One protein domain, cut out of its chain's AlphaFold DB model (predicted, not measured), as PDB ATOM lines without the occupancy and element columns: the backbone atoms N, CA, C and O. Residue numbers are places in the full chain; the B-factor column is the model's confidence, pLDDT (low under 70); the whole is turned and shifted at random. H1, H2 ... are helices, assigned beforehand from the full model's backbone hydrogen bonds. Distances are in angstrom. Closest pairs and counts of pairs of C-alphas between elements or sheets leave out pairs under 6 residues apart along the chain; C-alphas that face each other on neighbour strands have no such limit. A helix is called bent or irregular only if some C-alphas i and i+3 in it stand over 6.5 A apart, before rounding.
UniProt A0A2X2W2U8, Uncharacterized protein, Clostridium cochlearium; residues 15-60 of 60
ATOM      1  N   ALA A  15      -6.190  46.291 115.479       97.19
ATOM      2  CA  ALA A  15      -5.695  46.399 116.856       97.19
ATOM      3  C   ALA A  15      -4.155  46.333 116.991       97.19
ATOM      4  O   ALA A  15      -3.598  46.763 118.001       97.19
ATOM      5  N   ASN A  16      -3.457  45.802 115.982       96.31
ATOM      6  CA  ASN A  16      -2.001  45.688 115.945       96.31
ATOM      7  C   ASN A  16      -1.331  46.702 115.003       96.31
ATOM      8  O   ASN A  16      -0.102  46.663 114.870       96.31
ATOM      9  N   PHE A  17      -2.102  47.586 114.357       94.69
ATOM     10  CA  PHE A  17      -1.628  48.440 113.270       94.69
ATOM     11  C   PHE A  17      -0.418  49.280 113.678       94.69
ATOM     12  O   PHE A  17       0.633  49.144 113.058       94.69
ATOM     13  N   ASP A  18      -0.517  50.058 114.758       97.31
ATOM     14  CA  ASP A  18       0.554  50.978 115.166       97.31
ATOM     15  C   ASP A  18       1.881  50.247 115.410       97.31
ATOM     16  O   ASP A  18       2.923  50.600 114.854       97.31
ATOM     17  N   LYS A  19       1.838  49.143 116.166       97.38
ATOM     18  CA  LYS A  19       3.033  48.339 116.475       97.38
ATOM     19  C   LYS A  19       3.648  47.721 115.220       97.38
ATOM     20  O   LYS A  19       4.872  47.636 115.101       97.38
ATOM     21  N   LYS A  20       2.811  47.254 114.289       96.44
ATOM     22  CA  LYS A  20       3.270  46.670 113.024       96.44
ATOM     23  C   LYS A  20       3.821  47.741 112.090       96.44
ATOM     24  O   LYS A  20       4.859  47.518 111.474       96.44
ATOM     25  N   PHE A  21       3.196  48.910 112.038       95.88
ATOM     26  CA  PHE A  21       3.663  50.037 111.242       95.88
ATOM     27  C   PHE A  21       5.042  50.522 111.701       95.88
ATOM     28  O   PHE A  21       5.941  50.688 110.872       95.88
ATOM     29  N   ASP A  22       5.258  50.634 113.013       98.06
ATOM     30  CA  ASP A  22       6.572  50.949 113.584       98.06
ATOM     31  C   ASP A  22       7.622  49.881 113.254       98.06
ATOM     32  O   ASP A  22       8.759  50.203 112.886       98.06
ATOM     33  N   TYR A  23       7.240  48.602 113.314       96.75
ATOM     34  CA  TYR A  23       8.101  47.508 112.868       96.75
ATOM     35  C   TYR A  23       8.501  47.667 111.395       96.75
ATOM     36  O   TYR A  23       9.693  47.599 111.087       96.75
ATOM     37  N   TYR A  24       7.548  47.921 110.491       96.75
ATOM     38  CA  TYR A  24       7.838  48.060 109.063       96.75
ATOM     39  C   TYR A  24       8.763  49.252 108.783       96.75
ATOM     40  O   TYR A  24       9.755  49.092 108.072       96.75
ATOM     41  N   LYS A  25       8.540  50.409 109.421       96.75
ATOM     42  CA  LYS A  25       9.451  51.569 109.325       96.75
ATOM     43  C   LYS A  25      10.875  51.243 109.782       96.75
ATOM     44  O   LYS A  25      11.860  51.716 109.206       96.75
ATOM     45  N   LYS A  26      11.005  50.429 110.832       97.88
ATOM     46  CA  LYS A  26      12.309  49.998 111.339       97.88
ATOM     47  C   LYS A  26      12.977  48.999 110.396       97.88
ATOM     48  O   LYS A  26      14.157  49.176 110.100       97.88
ATOM     49  N   ALA A  27      12.249  47.992 109.922       97.50
ATOM     50  CA  ALA A  27      12.785  46.869 109.153       97.50
ATOM     51  C   ALA A  27      13.065  47.196 107.676       97.50
ATOM     52  O   ALA A  27      13.993  46.627 107.102       97.50
ATOM     53  N   TYR A  28      12.317  48.122 107.074       97.75
ATOM     54  CA  TYR A  28      12.398  48.442 105.647       97.75
ATOM     55  C   TYR A  28      12.972  49.839 105.408       97.75
ATOM     56  O   TYR A  28      12.896  50.724 106.265       97.75
ATOM     57  N   ASN A  29      13.633  50.015 104.266       97.19
ATOM     58  CA  ASN A  29      14.155  51.301 103.809       97.19
ATOM     59  C   ASN A  29      13.097  52.080 102.997       97.19
ATOM     60  O   ASN A  29      11.960  51.639 102.844       97.19
ATOM     61  N   GLU A  30      13.480  53.240 102.465       96.38
ATOM     62  CA  GLU A  30      12.590  54.123 101.695       96.38
ATOM     63  C   GLU A  30      12.061  53.489 100.401       96.38
ATOM     64  O   GLU A  30      10.999  53.866  99.918       96.38
ATOM     65  N   THR A  31      12.763  52.491  99.856       95.81
ATOM     66  CA  THR A  31      12.326  51.748  98.666       95.81
ATOM     67  C   THR A  31      11.519  50.497  99.011       95.81
ATOM     68  O   THR A  31      11.235  49.689  98.124       95.81
ATOM     69  N   LEU A  32      11.127  50.346 100.283       96.25
ATOM     70  CA  LEU A  32      10.394  49.205 100.831       96.25
ATOM     71  C   LEU A  32      11.136  47.868 100.708       96.25
ATOM     72  O   LEU A  32      10.516  46.801 100.753       96.25
ATOM     73  N   THR A  33      12.462  47.910 100.585       96.50
ATOM     74  CA  THR A  33      13.342  46.740 100.663       96.50
ATOM     75  C   THR A  33      13.799  46.544 102.107       96.50
ATOM     76  O   THR A  33      14.079  47.510 102.826       96.50
ATOM     77  N   MET A  34      13.852  45.294 102.565       96.19
ATOM     78  CA  MET A  34      14.259  44.993 103.934       96.19
ATOM     79  C   MET A  34      15.736  45.359 104.144       96.19
ATOM     80  O   MET A  34      16.602  44.999 103.351       96.19
ATOM     81  N   LYS A  35      16.042  46.078 105.229       96.88
ATOM     82  CA  LYS A  35      17.387  46.620 105.497       96.88
ATOM     83  C   LYS A  35      18.443  45.539 105.728       96.88
ATOM     84  O   LYS A  35      19.620  45.786 105.502       96.88
ATOM     85  N   THR A  36      18.034  44.372 106.221       95.75
ATOM     86  CA  THR A  36      18.938  43.272 106.588       95.75
ATOM     87  C   THR A  36      19.128  42.239 105.480       95.75
ATOM     88  O   THR A  36      20.065  41.450 105.566       95.75
ATOM     89  N   PHE A  37      18.262  42.219 104.462       92.25
ATOM     90  CA  PHE A  37      18.346  41.293 103.333       92.25
ATOM     91  C   PHE A  37      17.562  41.843 102.137       92.25
ATOM     92  O   PHE A  37      16.357  42.077 102.221       92.25
ATOM     93  N   ASP A  38      18.240  42.027 101.012       89.00
ATOM     94  CA  ASP A  38      17.717  42.685  99.811       89.00
ATOM     95  C   ASP A  38      16.769  41.814  98.965       89.00
ATOM     96  O   ASP A  38      16.041  42.334  98.119       89.00
ATOM     97  N   GLY A  39      16.692  40.507  99.239       90.50
ATOM     98  CA  GLY A  39      15.762  39.580  98.584       90.50
ATOM     99  C   GLY A  39      14.298  39.682  99.046       90.50
ATOM    100  O   GLY A  39      13.458  38.889  98.598       90.50
ATOM    101  N   ILE A  40      13.978  40.620  99.948       93.94
ATOM    102  CA  ILE A  40      12.619  40.886 100.444       93.94
ATOM    103  C   ILE A  40      12.247  42.348 100.202       93.94
ATOM    104  O   ILE A  40      12.920  43.267 100.669       93.94
ATOM    105  N   LYS A  41      11.111  42.547  99.531       95.25
ATOM    106  CA  LYS A  41      10.535  43.856  99.235       95.25
ATOM    107  C   LYS A  41       9.016  43.812  99.377       95.25
ATOM    108  O   LYS A  41       8.394  42.863  98.905       95.25
ATOM    109  N   ILE A  42       8.432  44.837  99.997       96.00
ATOM    110  CA  ILE A  42       6.978  45.044  99.984       96.00
ATOM    111  C   ILE A  42       6.616  45.655  98.627       96.00
ATOM    112  O   ILE A  42       7.152  46.695  98.247       96.00
ATOM    113  N   VAL A  43       5.743  44.979  97.881       94.69
ATOM    114  CA  VAL A  43       5.385  45.347  96.497       94.69
ATOM    115  C   VAL A  43       3.953  45.858  96.347       94.69
ATOM    116  O   VAL A  43       3.605  46.375  95.293       94.69
ATOM    117  N   GLY A  44       3.141  45.748  97.396       95.56
ATOM    118  CA  GLY A  44       1.758  46.204  97.424       95.56
ATOM    119  C   GLY A  44       1.253  46.320  98.858       95.56
ATOM    120  O   GLY A  44       1.845  45.757  99.782       95.56
ATOM    121  N   PHE A  45       0.180  47.081  99.033       95.94
ATOM    122  CA  PHE A  45      -0.535  47.235 100.295       95.94
ATOM    123  C   PHE A  45      -2.005  47.527  99.981       95.94
ATOM    124  O   PHE A  45      -2.295  48.246  99.027       95.94
ATOM    125  N   THR A  46      -2.905  46.986 100.798       97.06
ATOM    126  CA  THR A  46      -4.316  47.376 100.843       97.06
ATOM    127  C   THR A  46      -4.834  47.273 102.284       97.06
ATOM    128  O   THR A  46      -4.085  46.905 103.197       97.06
ATOM    129  N   TYR A  47      -6.102  47.610 102.489       96.25
ATOM    130  CA  TYR A  47      -6.869  47.401 103.710       96.25
ATOM    131  C   TYR A  47      -8.298  47.001 103.328       96.25
ATOM    132  O   TYR A  47      -8.771  47.342 102.251       96.25
ATOM    133  N   GLY A  48      -8.986  46.290 104.212       96.44
ATOM    134  CA  GLY A  48     -10.365  45.870 103.993       96.44
ATOM    135  C   GLY A  48     -10.959  45.299 105.268       96.44
ATOM    136  O   GLY A  48     -10.223  44.960 106.203       96.44
ATOM    137  N   ASP A  49     -12.283  45.196 105.292       96.88
ATOM    138  CA  ASP A  49     -13.022  44.634 106.422       96.88
ATOM    139  C   ASP A  49     -13.164  43.107 106.289       96.88
ATOM    140  O   ASP A  49     -13.468  42.413 107.263       96.88
ATOM    141  N   THR A  50     -12.894  42.562 105.095       96.31
ATOM    142  CA  THR A  50     -12.928  41.122 104.809       96.31
ATOM    143  C   THR A  50     -11.682  40.640 104.064       96.31
ATOM    144  O   THR A  50     -10.985  41.402 103.393       96.31
ATOM    145  N   PHE A  51     -11.410  39.335 104.150       95.69
ATOM    146  CA  PHE A  51     -10.340  38.714 103.367       95.69
ATOM    147  C   PHE A  51     -10.592  38.799 101.858       95.69
ATOM    148  O   PHE A  51      -9.641  39.001 101.111       95.69
ATOM    149  N   GLU A  52     -11.847  38.695 101.418       96.56
ATOM    150  CA  GLU A  52     -12.219  38.754  99.999       96.56
ATOM    151  C   GLU A  52     -11.960  40.139  99.395       96.56
ATOM    152  O   GLU A  52     -11.476  40.234  98.271       96.56
ATOM    153  N   GLU A  53     -12.212  41.218 100.144       97.19
ATOM    154  CA  GLU A  53     -11.842  42.580  99.729       97.19
ATOM    155  C   GLU A  53     -10.324  42.737  99.597       97.19
ATOM    156  O   GLU A  53      -9.842  43.228  98.578       97.19
ATOM    157  N   ILE A  54      -9.565  42.265 100.594       96.69
ATOM    158  CA  ILE A  54      -8.096  42.329 100.582       96.69
ATOM    159  C   ILE A  54      -7.521  41.527  99.406       96.69
ATOM    160  O   ILE A  54      -6.590  41.985  98.742       96.69
ATOM    161  N   GLU A  55      -8.054  40.330  99.151       95.25
ATOM    162  CA  GLU A  55      -7.620  39.474  98.048       95.25
ATOM    163  C   GLU A  55      -7.911  40.124  96.697       95.25
ATOM    164  O   GLU A  55      -7.002  40.244  95.875       95.25
ATOM    165  N   LYS A  56      -9.143  40.600  96.495       96.06
ATOM    166  CA  LYS A  56      -9.562  41.285  95.270       96.06
ATOM    167  C   LYS A  56      -8.699  42.513  94.979       96.06
ATOM    168  O   LYS A  56      -8.243  42.694  93.856       96.06
ATOM    169  N   ASP A  57      -8.429  43.341  95.984       96.19
ATOM    170  CA  ASP A  57      -7.629  44.553  95.792       96.19
ATOM    171  C   ASP A  57      -6.150  44.254  95.498       96.19
ATOM    172  O   ASP A  57      -5.512  44.985  94.737       96.19
ATOM    173  N   LEU A  58      -5.583  43.196  96.092       94.38
ATOM    174  CA  LEU A  58      -4.177  42.826  95.880       94.38
ATOM    175  C   LEU A  58      -3.945  42.012  94.607       94.38
ATOM    176  O   LEU A  58      -2.871  42.130  94.010       94.38
ATOM    177  N   LEU A  59      -4.889  41.142  94.239       93.12
ATOM    178  CA  LEU A  59      -4.691  40.109  93.218       93.12
ATOM    179  C   LEU A  59      -5.577  40.272  91.974       93.12
ATOM    180  O   LEU A  59      -5.202  39.726  90.934       93.12
ATOM    181  N   GLY A  60      -6.666  41.049  92.047       88.50
ATOM    182  CA  GLY A  60      -7.607  41.290  90.945       88.50
ATOM    183  C   GLY A  60      -8.759  40.298  90.898       88.50
ATOM    184  O   GLY A  60      -8.596  39.254  90.229       88.50
TER     185      GLY A  60
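What this domain is: This is residues 15 to 60 of the 60 residues of an uncharacterized protein of Clostridium cochlearium (UniProt A0A2X2W2U8). From residue 15 you see a loose, flat, open hook: helix H1 makes one arm, a long loop turns beyond its end and runs back as the other arm, and the short helix H2 ends it. Residues 15 to 23 of H1 stick out. The printed part has 46 residues, H1 then H2 and no named strand; the class is all helix, with under half of the residues, 22, in named elements. It is loose, with a radius of gyration of the C-alphas of 12.5 A, spanning 32 by 25 by 13 A.

Where its parts are: Find C-alpha 15 at (-5.695, 46.399, 116.856); H1, residues 15 to 27, runs 20.0 A from there. It is irregular: C-alphas 15 and 18 are 7.9 A apart. H2, residues 51 to 59, ends at C-alpha 59, (-4.691, 40.109, 93.218).

How they stand to each other: H1 and H2 are apart, with no C-alpha of one within 8 A of the other. In H2 every O i to N i+4 pair is within hydrogen-bond range, in H1 8 of 9.

The domain as a whole: The farthest C-alphas, Thr 36 and Glu 52, are 32.2 A apart. Residues 28 to 50 make a long link. The printed part has no cut, and no printed residue is under pLDDT 70.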